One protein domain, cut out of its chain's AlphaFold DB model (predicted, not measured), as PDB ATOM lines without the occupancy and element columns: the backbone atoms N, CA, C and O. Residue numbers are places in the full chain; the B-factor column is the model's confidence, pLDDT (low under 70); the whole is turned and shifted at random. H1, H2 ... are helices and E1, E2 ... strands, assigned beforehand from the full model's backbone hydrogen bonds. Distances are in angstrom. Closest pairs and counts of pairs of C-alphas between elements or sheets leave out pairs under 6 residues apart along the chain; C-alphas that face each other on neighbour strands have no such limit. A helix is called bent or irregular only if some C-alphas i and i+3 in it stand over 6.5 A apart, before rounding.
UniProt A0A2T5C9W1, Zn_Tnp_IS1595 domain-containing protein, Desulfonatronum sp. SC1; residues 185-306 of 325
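What this domain is: This is residues 185 to 306 of the 325 residues of the protein "Zn_Tnp_IS1595 domain-containing protein" of Desulfonatronum sp. SC1 (UniProt A0A2T5C9W1). A strongly twisted sheet of five antiparallel strands makes the core, with the long helix H5 packed slantwise over it and H2 covering the edge strand E3. H4 lies beside the strands and packs on the later part of H5, while the short helices H1 and H3 only graze the sheet. The printed part has 122 residues, with five named helices and five named strands in the order E1 E2 H1 E3 E4 E5 H2 H3 H4 H5; the sheet's order is E2 E1 E5 E4 E3, and the class is mixed, helices and strands. The whole is compact, with a radius of gyration of the C-alphas of 13.7 A and spans of 43 by 30 by 28 A.

Where its parts are: In the sheet, E1 is residues 197 to 202, 16.5 A from first to last C-alpha, and begins at C-alpha 197 at (110.689, 93.581, 191.784). E2, residues 205 to 210, measures 16.9 A. The four-residue strands are E3, residues 226 to 229, E4, residues 232 to 235, and E5, residues 244 to 247, with C-alpha 247 at (116.602, 101.040, 193.205). The longest helix, H5, is residues 289 to 304, 23.8 A long, and ends at C-alpha 304 at (108.823, 91.188, 174.343). H4, residues 273 to 283, measures 16.0 A, and H2, residues 250 to 260, 13.9 A. H1 is residues 216 to 221 and H3 residues 266 to 269. H2 and H5 are irregular: C-alphas 255 and 258 are 7.5 A apart, and C-alphas 290 and 293 are 7.3 A apart.

How they stand to each other: From edge strand E2 to edge strand E3 the strands' lines turn by 109 degrees. E1 and E2 form a hairpin, with N 200 and O 207 2.8 A apart, within hydrogen-bond range. E1 and E5 are antiparallel at 134 degrees, with N 197 and O 245 at 2.8 A. The pairing of E5 is staggered, with E1 over residues 244 to 245 and with E4 over residues 245 to 247. E3, E4 and E5 form a meander, each strand the antiparallel neighbour of the one before; N 246 and O 233 are 2.9 A apart, and N 229 and O 232 2.8 A. H4 and H5 on one face of the sheet and H2 on the other give three layers, helices on both faces of a sheet. H5 has a height over the sheet of 7.6 A and lies over E5 and, only just, over E2, on which 3 of its C-alphas fall; its closest C-alphas to E5 are Pro 289 and Ala 247, 4.7 A apart. On the local plane its line stands at 33 degrees to E5, slantwise to the strands. H4 stands at the sheet's level, with a height of 1.8 A. H4 and H5 touch, H5 with residues 299 to 303 alone, at a steep tilt of 56 degrees, opposite ways; the closest C-alphas, of Ala 277 and Leu 299, are 6.5 A apart. H2 lies over E3 at a height of 9.7 A, and the closest C-alphas, of Lys 226 and Trp 260, are 4.8 A apart. H3 is close to H4 but not clearly touching, with C-alphas 268 and 274 at 6.8 A. H1 and H3 only graze the sheet, and H1 and H5 are apart. In H1 every O i to N i+4 pair is within hydrogen-bond range; H5 has 10 of 12, H4 5 of 7, and H2 3 of 7 beside 5 of 8 O i to N i+3 pairs, while H3 is too short for an O i to N i+4 pair.

The domain as a whole: The two C-alphas farthest apart, those of Gly 185 and Pro 306, are 42.8 A apart. The printed part has no cut and no long link; E4 to E5, with 8 residues between them, is short but not tight. Residues 185 to 196 hold no named element. The mean pLDDT of the printed part is 87.3, and residues 185 to 187 and 261 to 262 are under 70.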
ATOM      1  N   GLY A 185     115.920 106.715 207.459       54.88
ATOM      2  CA  GLY A 185     114.741 106.257 208.177       54.88
ATOM      3  C   GLY A 185     113.749 105.572 207.238       54.88
ATOM      4  O   GLY A 185     114.053 105.292 206.079       54.88
ATOM      5  N   GLU A 186     112.542 105.327 207.745       54.66
ATOM      6  CA  GLU A 186     111.537 104.465 207.104       54.66
ATOM      7  C   GLU A 186     111.125 104.923 205.692       54.66
ATOM      8  O   GLU A 186     110.924 104.088 204.818       54.66
ATOM      9  N   ASN A 187     111.096 106.235 205.428       59.38
ATOM     10  CA  ASN A 187     110.680 106.831 204.149       59.38
ATOM     11  C   ASN A 187     111.864 107.127 203.203       59.38
ATOM     12  O   ASN A 187     112.069 108.267 202.768       59.38
ATOM     13  N   HIS A 188     112.673 106.111 202.915       80.19
ATOM     14  CA  HIS A 188     113.817 106.200 202.003       80.19
ATOM     15  C   HIS A 188     113.823 105.014 201.019       80.19
ATOM     16  O   HIS A 188     113.243 103.973 201.302       80.19
ATOM     17  N   CYS A 189     114.538 105.101 199.888       82.31
ATOM     18  CA  CYS A 189     114.601 104.032 198.869       82.31
ATOM     19  C   CYS A 189     115.158 102.672 199.324       82.31
ATOM     20  O   CYS A 189     115.210 101.747 198.525       82.31
ATOM     21  N   LEU A 190     115.612 102.557 200.573       82.44
ATOM     22  CA  LEU A 190     116.058 101.301 201.183       82.44
ATOM     23  C   LEU A 190     115.231 100.921 202.425       82.44
ATOM     24  O   LEU A 190     115.559  99.951 203.102       82.44
ATOM     25  N   GLY A 191     114.223 101.726 202.759       78.44
ATOM     26  CA  GLY A 191     113.349 101.528 203.905       78.44
ATOM     27  C   GLY A 191     112.148 100.646 203.574       78.44
ATOM     28  O   GLY A 191     112.078 100.027 202.508       78.44
ATOM     29  N   LYS A 192     111.195 100.607 204.507       79.44
ATOM     30  CA  LYS A 192     109.918  99.907 204.337       79.44
ATOM     31  C   LYS A 192     109.050 100.624 203.297       79.44
ATOM     32  O   LYS A 192     109.017 101.851 203.247       79.44
ATOM     33  N   GLY A 193     108.362  99.865 202.454       80.81
ATOM     34  CA  GLY A 193     107.525 100.366 201.364       80.81
ATOM     35  C   GLY A 193     108.284 100.755 200.090       80.81
ATOM     36  O   GLY A 193     107.655 101.172 199.115       80.81
ATOM     37  N   ALA A 194     109.616 100.623 200.056       88.88
ATOM     38  CA  ALA A 194     110.370 100.749 198.813       88.88
ATOM     39  C   ALA A 194     110.063  99.544 197.901       88.88
ATOM     40  O   ALA A 194     110.133  98.404 198.362       88.88
ATOM     41  N   PRO A 195     109.723  99.763 196.619       93.38
ATOM     42  CA  PRO A 195     109.241  98.690 195.766       93.38
ATOM     43  C   PRO A 195     110.361  97.710 195.416       93.38
ATOM     44  O   PRO A 195     111.439  98.107 194.959       93.38
ATOM     45  N   VAL A 196     110.061  96.426 195.585       95.19
ATOM     46  CA  VAL A 196     110.904  95.311 195.159       95.19
ATOM     47  C   VAL A 196     110.267  94.643 193.954       95.19
ATOM     48  O   VAL A 196     109.055  94.431 193.909       95.19
ATOM     49  N   PHE A 197     111.097  94.280 192.987       96.81
ATOM     50  CA  PHE A 197     110.689  93.581 191.784       96.81
ATOM     51  C   PHE A 197     111.399  92.239 191.664       96.81
ATOM     52  O   PHE A 197     112.463  92.027 192.245       96.81
ATOM     53  N   THR A 198     110.844  91.347 190.859       95.81
ATOM     54  CA  THR A 198     111.546  90.159 190.376       95.81
ATOM     55  C   THR A 198     111.393  90.021 188.869       95.81
ATOM     56  O   THR A 198     110.507  90.634 188.272       95.81
ATOM     57  N   LEU A 199     112.292  89.254 188.259       93.56
ATOM     58  CA  LEU A 199     112.258  88.902 186.848       93.56
ATOM     59  C   LEU A 199     111.688  87.489 186.713       93.56
ATOM     60  O   LEU A 199     112.260  86.537 187.238       93.56
ATOM     61  N   GLN A 200     110.579  87.365 185.991       91.94
ATOM     62  CA  GLN A 200     110.010  86.093 185.567       91.94
ATOM     63  C   GLN A 200     110.309  85.858 184.087       91.94
ATOM     64  O   GLN A 200     110.259  86.791 183.278       91.94
ATOM     65  N   ARG A 201     110.575  84.604 183.721       89.44
ATOM     66  CA  ARG A 201     110.806  84.198 182.333       89.44
ATOM     67  C   ARG A 201     109.741  83.240 181.849       89.44
ATOM     68  O   ARG A 201     109.224  82.403 182.583       89.44
ATOM     69  N   SER A 202     109.457  83.340 180.566       90.19
ATOM     70  CA  SER A 202     108.723  82.347 179.797       90.19
ATOM     71  C   SER A 202     109.432  82.174 178.453       90.19
ATOM     72  O   SER A 202     110.266  83.011 178.094       90.19
ATOM     73  N   PRO A 203     109.177  81.097 177.693       89.81
ATOM     74  CA  PRO A 203     109.819  80.908 176.396       89.81
ATOM     75  C   PRO A 203     109.676  82.156 175.507       89.81
ATOM     76  O   PRO A 203     108.572  82.550 175.141       89.81
ATOM     77  N   GLY A 204     110.803  82.815 175.217       88.88
ATOM     78  CA  GLY A 204     110.872  84.013 174.371       88.88
ATOM     79  C   GLY A 204     110.360  85.322 174.986       88.88
ATOM     80  O   GLY A 204     110.357  86.332 174.290       88.88
ATOM     81  N   THR A 205     109.943  85.346 176.254       94.56
ATOM     82  CA  THR A 205     109.403  86.554 176.901       94.56
ATOM     83  C   THR A 205     109.872  86.692 178.345       94.56
ATOM     84  O   THR A 205     110.239  85.719 179.008       94.56
ATOM     85  N   ILE A 206     109.856  87.922 178.847       95.19
ATOM     86  CA  ILE A 206     110.134  88.228 180.250       95.19
ATOM     87  C   ILE A 206     109.014  89.053 180.860       95.19
ATOM     88  O   ILE A 206     108.254  89.713 180.156       95.19
ATOM     89  N   ARG A 207     108.924  89.052 182.182       95.56
ATOM     90  CA  ARG A 207     108.018  89.929 182.913       95.56
ATOM     91  C   ARG A 207     108.666  90.391 184.201       95.56
ATOM     92  O   ARG A 207     109.200  89.575 184.947       95.56
ATOM     93  N   PHE A 208     108.592  91.686 184.480       96.94
ATOM     94  CA  PHE A 208     108.856  92.177 185.823       96.94
ATOM     95  C   PHE A 208     107.589  92.084 186.662       96.94
ATOM     96  O   PHE A 208     106.508  92.489 186.233       96.94
ATOM     97  N   GLU A 209     107.734  91.582 187.879       96.50
ATOM     98  CA  GLU A 209     106.652  91.468 188.852       96.50
ATOM     99  C   GLU A 209     106.972  92.330 190.075       96.50
ATOM    100  O   GLU A 209     108.087  92.281 190.594       96.50
ATOM    101  N   LEU A 210     105.998  93.120 190.534       96.62
ATOM    102  CA  LEU A 210     106.065  93.835 191.809       96.62
ATOM    103  C   LEU A 210     105.809  92.859 192.965       96.62
ATOM    104  O   LEU A 210     104.809  92.147 192.965       96.62
ATOM    105  N   LEU A 211     106.664  92.884 193.988       95.31
ATOM    106  CA  LEU A 211     106.535  92.070 195.196       95.31
ATOM    107  C   LEU A 211     106.075  92.943 196.379       95.31
ATOM    108  O   LEU A 211     106.907  93.413 197.150       95.31
ATOM    109  N   PRO A 212     104.760  93.174 196.570       90.19
ATOM    110  CA  PRO A 212     104.255  94.147 197.547       90.19
ATOM    111  C   PRO A 212     104.461  93.736 199.012       90.19
ATOM    112  O   PRO A 212     104.302  94.561 199.901       90.19
ATOM    113  N   LYS A 213     104.767  92.458 199.267       89.81
ATOM    114  CA  LYS A 213     104.976  91.905 200.615       89.81
ATOM    115  C   LYS A 213     106.451  91.834 201.022       89.81
ATOM    116  O   LYS A 213     106.740  91.309 202.090       89.81
ATOM    117  N   LEU A 214     107.370  92.268 200.158       91.44
ATOM    118  CA  LEU A 214     108.804  92.182 200.400       91.44
ATOM    119  C   LEU A 214     109.407  93.582 200.423       91.44
ATOM    120  O   LEU A 214     109.324  94.310 199.436       91.44
ATOM    121  N   ASP A 215     110.045  93.928 201.536       87.38
ATOM    122  CA  ASP A 215     110.690  95.221 201.720       87.38
ATOM    123  C   ASP A 215     112.177  95.172 201.361       87.38
ATOM    124  O   ASP A 215     112.889  94.206 201.655       87.38
ATOM    125  N   VAL A 216     112.691  96.267 200.790       90.38
ATOM    126  CA  VAL A 216     114.135  96.412 200.532       90.38
ATOM    127  C   VAL A 216     114.932  96.260 201.827       90.38
ATOM    128  O   VAL A 216     115.971  95.602 201.828       90.38
ATOM    129  N   HIS A 217     114.422  96.811 202.931       86.62
ATOM    130  CA  HIS A 217     115.023  96.682 204.257       86.62
ATOM    131  C   HIS A 217     115.319  95.215 204.623       86.62
ATOM    132  O   HIS A 217     116.429  94.895 205.054       86.62
ATOM    133  N   ASP A 218     114.376  94.309 204.366       88.31
ATOM    134  CA  ASP A 218     114.526  92.890 204.694       88.31
ATOM    135  C   ASP A 218     115.566  92.215 203.798       88.31
ATOM    136  O   ASP A 218     116.364  91.404 204.264       88.31
ATOM    137  N   ILE A 219     115.627  92.593 202.518       90.69
ATOM    138  CA  ILE A 219     116.638  92.096 201.572       90.69
ATOM    139  C   ILE A 219     118.052  92.509 202.000       90.69
ATOM    140  O   ILE A 219     119.014  91.749 201.826       90.69
ATOM    141  N   LEU A 220     118.204  93.712 202.557       86.81
ATOM    142  CA  LEU A 220     119.496  94.217 203.019       86.81
ATOM    143  C   LEU A 220     120.041  93.453 204.226       86.81
ATOM    144  O   LEU A 220     121.260  93.284 204.308       86.81
ATOM    145  N   GLY A 221     119.164  92.975 205.113       84.81
ATOM    146  CA  GLY A 221     119.535  92.155 206.270       84.81
ATOM    147  C   GLY A 221     119.967  90.730 205.915       84.81
ATOM    148  O   GLY A 221     120.600  90.058 206.725       84.81
ATOM    149  N   ARG A 222     119.665  90.261 204.701       89.38
ATOM    150  CA  ARG A 222     119.971  88.891 204.273       89.38
ATOM    151  C   ARG A 222     121.398  88.759 203.735       89.38
ATOM    152  O   ARG A 222     121.864  89.669 203.031       89.38
ATOM    153  N   PRO A 223     122.051  87.597 203.943       88.75
ATOM    154  CA  PRO A 223     123.380  87.287 203.415       88.75
ATOM    155  C   PRO A 223     123.337  86.939 201.914       88.75
ATOM    156  O   PRO A 223     123.909  85.953 201.478       88.75
ATOM    157  N   LEU A 224     122.626  87.747 201.125       89.19
ATOM    158  CA  LEU A 224     122.560  87.636 199.671       89.19
ATOM    159  C   LEU A 224     123.637  88.512 199.045       89.19
ATOM    160  O   LEU A 224     123.747  89.695 199.410       89.19
ATOM    161  N   ARG A 225     124.340  87.970 198.053       90.50
ATOM    162  CA  ARG A 225     125.173  88.751 197.143       90.50
ATOM    163  C   ARG A 225     124.295  89.708 196.352       90.50
ATOM    164  O   ARG A 225     123.177  89.392 195.933       90.50
ATOM    165  N   LYS A 226     124.804  90.922 196.200       89.75
ATOM    166  CA  LYS A 226     124.136  92.036 195.531       89.75
ATOM    167  C   LYS A 226     125.115  92.595 194.517       89.75
ATOM    168  O   LYS A 226     126.321  92.535 194.751       89.75
ATOM    169  N   ARG A 227     124.574  93.121 193.426       88.69
ATOM    170  CA  ARG A 227     125.282  93.862 192.385       88.69
ATOM    171  C   ARG A 227     124.568  95.179 192.156       88.69
ATOM    172  O   ARG A 227     123.348  95.278 192.318       88.69
ATOM    173  N   ILE A 228     125.325  96.200 191.770       86.94
ATOM    174  CA  ILE A 228     124.774  97.508 191.423       86.94
ATOM    175  C   ILE A 228     125.071  97.803 189.963       86.94
ATOM    176  O   ILE A 228     126.221  97.834 189.539       86.94
ATOM    177  N   TRP A 229     124.030  98.150 189.217       84.69
ATOM    178  CA  TRP A 229     124.164  98.830 187.942       84.69
ATOM    179  C   TRP A 229     123.574 100.238 188.054       84.69
ATOM    180  O   TRP A 229     122.363 100.420 188.152       84.69
ATOM    181  N   ARG A 230     124.436 101.265 188.069       85.62
ATOM    182  CA  ARG A 230     124.066 102.674 188.311       85.62
ATOM    183  C   ARG A 230     123.147 102.844 189.528       85.62
ATOM    184  O   ARG A 230     123.650 103.034 190.626       85.62
ATOM    185  N   THR A 231     121.834 102.904 189.349       87.81
ATOM    186  CA  THR A 231     120.838 103.077 190.423       87.81
ATOM    187  C   THR A 231     120.043 101.807 190.702       87.81
ATOM    188  O   THR A 231     119.400 101.734 191.741       87.81
ATOM    189  N   LEU A 232     120.103 100.815 189.816       91.38
ATOM    190  CA  LEU A 232     119.474  99.510 189.969       91.38
ATOM    191  C   LEU A 232     120.374  98.602 190.809       91.38
ATOM    192  O   LEU A 232     121.566  98.474 190.535       91.38
ATOM    193  N   VAL A 233     119.800  97.967 191.816       91.62
ATOM    194  CA  VAL A 233     120.436  96.935 192.631       91.62
ATOM    195  C   VAL A 233     119.707  95.633 192.360       91.62
ATOM    196  O   VAL A 233     118.478  95.619 192.296       91.62
ATOM    197  N   TYR A 234     120.458  94.555 192.182       92.88
ATOM    198  CA  TYR A 234     119.905  93.234 191.932       92.88
ATOM    199  C   TYR A 234     120.687  92.169 192.699       92.88
ATOM    200  O   TYR A 234     121.864  92.355 193.020       92.88
ATOM    201  N   THR A 235     120.005  91.091 193.069       93.25
ATOM    202  CA  THR A 235     120.565  90.019 193.900       93.25
ATOM    203  C   THR A 235     120.895  88.781 193.082       93.25
ATOM    204  O   THR A 235     120.423  88.613 191.958       93.25
ATOM    205  N   GLU A 236     121.661  87.875 193.683       91.88
ATOM    206  CA  GLU A 236     121.660  86.475 193.257       91.88
ATOM    207  C   GLU A 236     120.272  85.816 193.461       91.88
ATOM    208  O   GLU A 236     119.417  86.409 194.139       91.88
ATOM    209  N   PRO A 237     120.030  84.613 192.896       92.50
ATOM    210  CA  PRO A 237     118.771  83.897 193.071       92.50
ATOM    211  C   PRO A 237     118.408  83.688 194.542       92.50
ATOM    212  O   PRO A 237     119.247  83.304 195.355       92.50
ATOM    213  N   ALA A 238     117.146  83.931 194.887       91.56
ATOM    214  CA  ALA A 238     116.658  83.845 196.259       91.56
ATOM    215  C   ALA A 238     115.171  83.487 196.294       91.56
ATOM    216  O   ALA A 238     114.387  83.995 195.496       91.56
ATOM    217  N   GLU A 239     114.770  82.643 197.251       88.44
ATOM    218  CA  GLU A 239     113.362  82.273 197.487       88.44
ATOM    219  C   GLU A 239     112.628  81.778 196.222       88.44
ATOM    220  O   GLU A 239     111.510  82.204 195.930       88.44
ATOM    221  N   GLY A 240     113.279  80.926 195.426       88.94
ATOM    222  CA  GLY A 240     112.702  80.409 194.178       88.94
ATOM    223  C   GLY A 240     112.591  81.441 193.048       88.94
ATOM    224  O   GLY A 240     111.918  81.179 192.056       88.94
ATOM    225  N   ARG A 241     113.237  82.605 193.180       91.94
ATOM    226  CA  ARG A 241     113.264  83.673 192.171       91.94
ATOM    227  C   ARG A 241     114.665  83.843 191.608       91.94
ATOM    228  O   ARG A 241     115.646  83.708 192.337       91.94
ATOM    229  N   GLU A 242     114.759  84.197 190.329       88.94
ATOM    230  CA  GLU A 242     116.049  84.389 189.649       88.94
ATOM    231  C   GLU A 242     116.845  85.573 190.202       88.94
ATOM    232  O   GLU A 242     118.067  85.505 190.314       88.94
ATOM    233  N   ALA A 243     116.155  86.662 190.536       92.75
ATOM    234  CA  ALA A 243     116.743  87.845 191.147       92.75
ATOM    235  C   ALA A 243     115.665  88.692 191.826       92.75
ATOM    236  O   ALA A 243     114.511  88.742 191.383       92.75
ATOM    237  N   LEU A 244     116.065  89.408 192.872       95.25
ATOM    238  CA  LEU A 244     115.310  90.517 193.442       95.25
ATOM    239  C   LEU A 244     115.936  91.820 192.954       95.25
ATOM    240  O   LEU A 244     117.158  91.949 192.968       95.25
ATOM    241  N   LEU A 245     115.117  92.780 192.533       95.00
ATOM    242  CA  LEU A 245     115.551  94.065 191.999       95.00
ATOM    243  C   LEU A 245     114.924  95.214 192.784       95.00
ATOM    244  O   LEU A 245     113.737  95.197 193.094       95.00
ATOM    245  N   PHE A 246     115.707  96.246 193.066       94.06
ATOM    246  CA  PHE A 246     115.241  97.490 193.679       94.06
ATOM    247  C   PHE A 246     116.156  98.642 193.264       94.06
ATOM    248  O   PHE A 246     117.193  98.425 192.639       94.06
ATOM    249  N   ALA A 247     115.796  99.884 193.585       92.19
ATOM    250  CA  ALA A 247     116.602 101.040 193.205       92.19
ATOM    251  C   ALA A 247     117.095 101.849 194.399       92.19
ATOM    252  O   ALA A 247     116.388 102.061 195.379       92.19
ATOM    253  N   CYS A 248     118.323 102.348 194.280       87.75
ATOM    254  CA  CYS A 248     118.994 103.129 195.302       87.75
ATOM    255  C   CYS A 248     119.348 104.531 194.790       87.75
ATOM    256  O   CYS A 248     119.796 104.717 193.654       87.75
ATOM    257  N   CYS A 249     119.152 105.540 195.639       86.44
ATOM    258  CA  CYS A 249     119.511 106.914 195.326       86.44
ATOM    259  C   CYS A 249     121.038 107.100 195.337       86.44
ATOM    260  O   CYS A 249     121.787 106.352 195.967       86.44
ATOM    261  N   GLY A 250     121.520 108.154 194.672       80.44
ATOM    262  CA  GLY A 250     122.957 108.426 194.580       80.44
ATOM    263  C   GLY A 250     123.652 108.654 195.930       80.44
ATOM    264  O   GLY A 250     124.859 108.439 196.010       80.44
ATOM    265  N   ASN A 251     122.917 109.063 196.972       76.00
ATOM    266  CA  ASN A 251     123.473 109.271 198.310       76.00
ATOM    267  C   ASN A 251     123.840 107.935 198.969       76.00
ATOM    268  O   ASN A 251     125.009 107.678 199.243       76.00
ATOM    269  N   LEU A 252     122.861 107.038 199.134       74.94
ATOM    270  CA  LEU A 252     123.102 105.746 199.780       74.94
ATOM    271  C   LEU A 252     123.929 104.799 198.913       74.94
ATOM    272  O   LEU A 252     124.700 104.007 199.447       74.94
ATOM    273  N   ARG A 253     123.880 104.935 197.585       77.06
ATOM    274  CA  ARG A 253     124.779 104.181 196.706       77.06
ATOM    275  C   ARG A 253     126.249 104.389 197.066       77.06
ATOM    276  O   ARG A 253     126.985 103.415 197.086       77.06
ATOM    277  N   LYS A 254     126.681 105.620 197.370       76.25
ATOM    278  CA  LYS A 254     128.082 105.892 197.749       76.25
ATOM    279  C   LYS A 254     128.493 105.170 199.034       76.25
ATOM    280  O   LYS A 254     129.661 104.830 199.184       76.25
ATOM    281  N   LEU A 255     127.543 104.944 199.941       73.19
ATOM    282  CA  LEU A 255     127.786 104.268 201.214       73.19
ATOM    283  C   LEU A 255     127.861 102.748 201.047       73.19
ATOM    284  O   LEU A 255     128.679 102.102 201.694       73.19
ATOM    285  N   PHE A 256     127.037 102.177 200.167       75.00
ATOM    286  CA  PHE A 256     126.896 100.725 200.052       75.00
ATOM    287  C   PHE A 256     127.543 100.104 198.810       75.00
ATOM    288  O   PHE A 256     127.647  98.881 198.750       75.00
ATOM    289  N   SER A 257     128.023 100.895 197.844       71.44
ATOM    290  CA  SER A 257     128.571 100.357 196.589       71.44
ATOM    291  C   SER A 257     129.726  99.394 196.807       71.44
ATOM    292  O   SER A 257     129.766  98.361 196.162       71.44
ATOM    293  N   LYS A 258     130.612  99.664 197.772       73.94
ATOM    294  CA  LYS A 258     131.713  98.744 198.103       73.94
ATOM    295  C   LYS A 258     131.230  97.405 198.673       73.94
ATOM    296  O   LYS A 258     131.913  96.404 198.522       73.94
ATOM    297  N   LYS A 259     130.071  97.385 199.341       74.00
ATOM    298  CA  LYS A 259     129.491  96.177 199.951       74.00
ATOM    299  C   LYS A 259     128.671  95.362 198.949       74.00
ATOM    300  O   LYS A 259     128.580  94.148 199.097       74.00
ATOM    301  N   TRP A 260     128.039  96.026 197.982       73.88
ATOM    302  CA  TRP A 260     127.140  95.417 196.995       73.88
ATOM    303  C   TRP A 260     127.736  95.331 195.592       73.88
ATOM    304  O   TRP A 260     126.990  95.113 194.651       73.88
ATOM    305  N   ASP A 261     129.024  95.574 195.399       67.69
ATOM    306  CA  ASP A 261     129.690  95.274 194.131       67.69
ATOM    307  C   ASP A 261     130.596  94.068 194.352       67.69
ATOM    308  O   ASP A 261     131.819  94.164 194.408       67.69
ATOM    309  N   GLN A 262     129.939  92.945 194.647       68.06
ATOM    310  CA  GLN A 262     130.595  91.662 194.867       68.06
ATOM    311  C   GLN A 262     130.867  90.975 193.522       68.06
ATOM    312  O   GLN A 262     130.537  91.510 192.463       68.06
ATOM    313  N   GLU A 263     131.484  89.793 193.564       74.56
ATOM    314  CA  GLU A 263     131.722  88.951 192.388       74.56
ATOM    315  C   GLU A 263     130.475  88.783 191.505       74.56
ATOM    316  O   GLU A 263     129.337  88.926 191.963       74.56
ATOM    317  N   SER A 264     130.707  88.440 190.234       81.88
ATOM    318  CA  SER A 264     129.653  88.166 189.255       81.88
ATOM    319  C   SER A 264     128.576  87.252 189.841       81.88
ATOM    320  O   SER A 264     128.869  86.186 190.390       81.88
ATOM    321  N   ILE A 265     127.318  87.647 189.677       86.38
ATOM    322  CA  ILE A 265     126.168  86.832 190.079       86.38
ATOM    323  C   ILE A 265     125.563  86.141 188.850       86.38
ATOM    324  O   ILE A 265     125.833  86.565 187.725       86.38
ATOM    325  N   PRO A 266     124.727  85.096 189.011       87.00
ATOM    326  CA  PRO A 266     124.189  84.344 187.874       87.00
ATOM    327  C   PRO A 266     123.496  85.204 186.807       87.00
ATOM    328  O   PRO A 266     123.668  84.948 185.618       87.00
ATOM    329  N   LEU A 267     122.788  86.268 187.214       85.62
ATOM    330  CA  LEU A 267     122.131  87.187 186.280       85.62
ATOM    331  C   LEU A 267     123.125  87.893 185.337       85.62
ATOM    332  O   LEU A 267     122.786  88.129 184.184       85.62
ATOM    333  N   ASP A 268     124.364  88.163 185.773       83.50
ATOM    334  CA  ASP A 268     125.407  88.765 184.925       83.50
ATOM    335  C   ASP A 268     125.801  87.853 183.746       83.50
ATOM    336  O   ASP A 268     126.222  88.335 182.696       83.50
ATOM    337  N   SER A 269     125.662  86.533 183.910       82.69
ATOM    338  CA  SER A 269     126.014  85.540 182.886       82.69
ATOM    339  C   SER A 269     124.883  85.265 181.892       82.69
ATOM    340  O   SER A 269     125.070  84.503 180.939       82.69
ATOM    341  N   ASP A 270     123.711  85.874 182.085       81.25
ATOM    342  CA  ASP A 270     122.579  85.695 181.188       81.25
ATOM    343  C   ASP A 270     122.837  86.340 179.817       81.25
ATOM    344  O   ASP A 270     122.787  87.558 179.624       81.25
ATOM    345  N   ARG A 271     123.047  85.477 178.821       78.69
ATOM    346  CA  ARG A 271     123.284  85.870 177.428       78.69
ATOM    347  C   ARG A 271     122.018  86.266 176.667       78.69
ATOM    348  O   ARG A 271     122.135  86.649 175.504       78.69
ATOM    349  N   THR A 272     120.842  86.163 177.284       85.06
ATOM    350  CA  THR A 272     119.550  86.495 176.674       85.06
ATOM    351  C   THR A 272     119.095  87.895 177.093       85.06
ATOM    352  O   THR A 272     119.568  88.887 176.535       85.06
ATOM    353  N   PHE A 273     118.209  88.003 178.082       88.12
ATOM    354  CA  PHE A 273     117.629  89.264 178.523       88.12
ATOM    355  C   PHE A 273     118.673  90.212 179.107       88.12
ATOM    356  O   PHE A 273     118.679  91.379 178.732       88.12
ATOM    357  N   TRP A 274     119.560  89.755 179.996       88.00
ATOM    358  CA  TRP A 274     120.474  90.679 180.677       88.00
ATOM    359  C   TRP A 274     121.508  91.298 179.733       88.00
ATOM    360  O   TRP A 274     121.782  92.495 179.823       88.00
ATOM    361  N   ARG A 275     122.000  90.530 178.752       87.75
ATOM    362  CA  ARG A 275     122.811  91.066 177.649       87.75
ATOM    363  C   ARG A 275     122.059  92.145 176.863       87.75
ATOM    364  O   ARG A 275     122.589  93.236 176.685       87.75
ATOM    365  N   PHE A 276     120.822  91.863 176.445       92.31
ATOM    366  CA  PHE A 276     119.965  92.844 175.768       92.31
ATOM    367  C   PHE A 276     119.722  94.093 176.630       92.31
ATOM    368  O   PHE A 276     119.806  95.224 176.152       92.31
ATOM    369  N   ALA A 277     119.428  93.895 177.915       91.50
ATOM    370  CA  ALA A 277     119.187  94.973 178.856       91.50
ATOM    371  C   ALA A 277     120.440  95.834 179.020       91.50
ATOM    372  O   ALA A 277     120.315  97.052 179.037       91.50
ATOM    373  N   GLY A 278     121.637  95.240 179.062       88.69
ATOM    374  CA  GLY A 278     122.914  95.955 179.121       88.69
ATOM    375  C   GLY A 278     123.053  97.030 178.039       88.69
ATOM    376  O   GLY A 278     123.379  98.180 178.356       88.69
ATOM    377  N   ASP A 279     122.706  96.706 176.792       89.00
ATOM    378  CA  ASP A 279     122.774  97.644 175.661       89.00
ATOM    379  C   ASP A 279     121.851  98.860 175.851       89.00
ATOM    380  O   ASP A 279     122.212  99.986 175.506       89.00
ATOM    381  N   TRP A 280     120.674  98.666 176.449       90.12
ATOM    382  CA  TRP A 280     119.720  99.744 176.735       90.12
ATOM    383  C   TRP A 280     120.057 100.523 177.998       90.12
ATOM    384  O   TRP A 280     120.010 101.754 178.016       90.12
ATOM    385  N   LEU A 281     120.437  99.808 179.051       87.69
ATOM    386  CA  LEU A 281     120.832 100.368 180.329       87.69
ATOM    387  C   LEU A 281     121.974 101.377 180.117       87.69
ATOM    388  O   LEU A 281     121.896 102.500 180.613       87.69
ATOM    389  N   THR A 282     122.988 101.079 179.296       85.69
ATOM    390  CA  THR A 282     124.076 102.044 179.016       85.69
ATOM    391  C   THR A 282     123.578 103.398 178.487       85.69
ATOM    392  O   THR A 282     124.105 104.433 178.920       85.69
ATOM    393  N   ARG A 283     122.512 103.406 177.671       86.00
ATOM    394  CA  ARG A 283     121.857 104.605 177.105       86.00
ATOM    395  C   ARG A 283     121.026 105.373 178.134       86.00
ATOM    396  O   ARG A 283     120.867 106.590 178.034       86.00
ATOM    397  N   TYR A 284     120.507 104.698 179.156       83.75
ATOM    398  CA  TYR A 284     119.726 105.343 180.207       83.75
ATOM    399  C   TYR A 284     120.612 106.135 181.158       83.75
ATOM    400  O   TYR A 284     121.408 105.563 181.897       83.75
ATOM    401  N   ARG A 285     120.419 107.454 181.264       76.19
ATOM    402  CA  ARG A 285     120.986 108.206 182.397       76.19
ATOM    403  C   ARG A 285     120.526 107.602 183.733       76.19
ATOM    404  O   ARG A 285     119.498 106.933 183.799       76.19
ATOM    405  N   CYS A 286     121.286 107.856 184.803       79.38
ATOM    406  CA  CYS A 286     120.870 107.472 186.156       79.38
ATOM    407  C   CYS A 286     119.433 107.950 186.414       79.38
ATOM    408  O   CYS A 286     119.136 109.129 186.207       79.38
ATOM    409  N   PHE A 287     118.574 107.052 186.883       86.00
ATOM    410  CA  PHE A 287     117.182 107.356 187.202       86.00
ATOM    411  C   PHE A 287     116.962 107.400 188.709       86.00
ATOM    412  O   PHE A 287     117.688 106.768 189.475       86.00
ATOM    413  N   THR A 288     115.974 108.170 189.160       88.69
ATOM    414  CA  THR A 288     115.633 108.181 190.586       88.69
ATOM    415  C   THR A 288     114.970 106.858 190.977       88.69
ATOM    416  O   THR A 288     114.370 106.212 190.111       88.69
ATOM    417  N   PRO A 289     115.048 106.435 192.251       89.81
ATOM    418  CA  PRO A 289     114.410 105.199 192.701       89.81
ATOM    419  C   PRO A 289     112.925 105.096 192.338       89.81
ATOM    420  O   PRO A 289     112.468 104.039 191.911       89.81
ATOM    421  N   GLU A 290     112.197 106.213 192.390       90.31
ATOM    422  CA  GLU A 290     110.789 106.303 191.988       90.31
ATOM    423  C   GLU A 290     110.573 105.894 190.539       90.31
ATOM    424  O   GLU A 290     109.587 105.240 190.230       90.31
ATOM    425  N   CYS A 291     111.492 106.262 189.648       92.75
ATOM    426  CA  CYS A 291     111.365 105.975 188.230       92.75
ATOM    427  C   CYS A 291     111.787 104.549 187.867       92.75
ATOM    428  O   CYS A 291     111.519 104.141 186.745       92.75
ATOM    429  N   CYS A 292     112.412 103.779 188.764       94.25
ATOM    430  CA  CYS A 292     112.839 102.398 188.499       94.25
ATOM    431  C   CYS A 292     111.800 101.536 187.750       94.25
ATOM    432  O   CYS A 292     112.145 101.018 186.684       94.25
ATOM    433  N   PRO A 293     110.534 101.418 188.205       95.81
ATOM    434  CA  PRO A 293     109.517 100.630 187.501       95.81
ATOM    435  C   PRO A 293     109.298 101.063 186.044       95.81
ATOM    436  O   PRO A 293     109.015 100.223 185.195       95.81
ATOM    437  N   LEU A 294     109.478 102.349 185.719       96.31
ATOM    438  CA  LEU A 294     109.342 102.857 184.352       96.31
ATOM    439  C   LEU A 294     110.397 102.276 183.412       96.31
ATOM    440  O   LEU A 294     110.090 101.943 182.270       96.31
ATOM    441  N   TYR A 295     111.637 102.166 183.888       95.81
ATOM    442  CA  TYR A 295     112.747 101.631 183.101       95.81
ATOM    443  C   TYR A 295     112.664 100.111 182.984       95.81
ATOM    444  O   TYR A 295     112.873  99.581 181.897       95.81
ATOM    445  N   LEU A 296     112.288  99.416 184.063       96.12
ATOM    446  CA  LEU A 296     112.043  97.971 184.018       96.12
ATOM    447  C   LEU A 296     110.937  97.636 183.011       96.12
ATOM    448  O   LEU A 296     111.116  96.764 182.163       96.12
ATOM    449  N   LYS A 297     109.826  98.381 183.032       97.44
ATOM    450  CA  LYS A 297     108.725  98.145 182.093       97.44
ATOM    451  C   LYS A 297     109.064  98.514 180.653       97.44
ATOM    452  O   LYS A 297     108.576  97.862 179.736       97.44
ATOM    453  N   GLU A 298     109.912  99.519 180.433       97.31
ATOM    454  CA  GLU A 298     110.448  99.787 179.096       97.31
ATOM    455  C   GLU A 298     111.290  98.611 178.585       97.31
ATOM    456  O   GLU A 298     111.099  98.188 177.447       97.31
ATOM    457  N   LEU A 299     112.193  98.066 179.409       96.38
ATOM    458  CA  LEU A 299     113.014  96.912 179.030       96.38
ATOM    459  C   LEU A 299     112.150  95.692 178.702       96.38
ATOM    460  O   LEU A 299     112.375  95.050 177.680       96.38
ATOM    461  N   GLU A 300     111.137  95.416 179.526       97.31
ATOM    462  CA  GLU A 300     110.149  94.363 179.267       97.31
ATOM    463  C   GLU A 300     109.423  94.574 177.942       97.31
ATOM    464  O   GLU A 300     109.381  93.669 177.111       97.31
ATOM    465  N   PHE A 301     108.901  95.780 177.707       97.75
ATOM    466  CA  PHE A 301     108.225  96.117 176.460       97.75
ATOM    467  C   PHE A 301     109.127  95.876 175.249       97.75
ATOM    468  O   PHE A 301     108.713  95.212 174.301       97.75
ATOM    469  N   ARG A 302     110.364  96.381 175.280       96.81
ATOM    470  CA  ARG A 302     111.288  96.262 174.149       96.81
ATOM    471  C   ARG A 302     111.745  94.828 173.909       96.81
ATOM    472  O   ARG A 302     111.921  94.461 172.756       96.81
ATOM    473  N   PHE A 303     111.940  94.039 174.967       96.69
ATOM    474  CA  PHE A 303     112.343  92.639 174.838       96.69
ATOM    475  C   PHE A 303     111.211  91.780 174.261       96.69
ATOM    476  O   PHE A 303     111.442  90.966 173.374       96.69
ATOM    477  N   ASN A 304     109.980  91.999 174.727       97.19
ATOM    478  CA  ASN A 304     108.823  91.188 174.343       97.19
ATOM    479  C   ASN A 304     108.183  91.599 173.012       97.19
ATOM    480  O   ASN A 304     107.319  90.886 172.502       97.19
ATOM    481  N   THR A 305     108.546  92.761 172.470       96.81
ATOM    482  CA  THR A 305     107.865  93.349 171.315       96.81
ATOM    483  C   THR A 305     108.834  93.504 170.148       96.81
ATOM    484  O   THR A 305     109.873  94.148 170.313       96.81
ATOM    485  N   PRO A 306     108.495  93.023 168.940       95.62
ATOM    486  CA  PRO A 306     109.270  93.318 167.743       95.62
ATOM    487  C   PRO A 306     109.394  94.829 167.505       95.62
ATOM    488  O   PRO A 306     108.420  95.573 167.618       95.62
TER     489      PRO A 306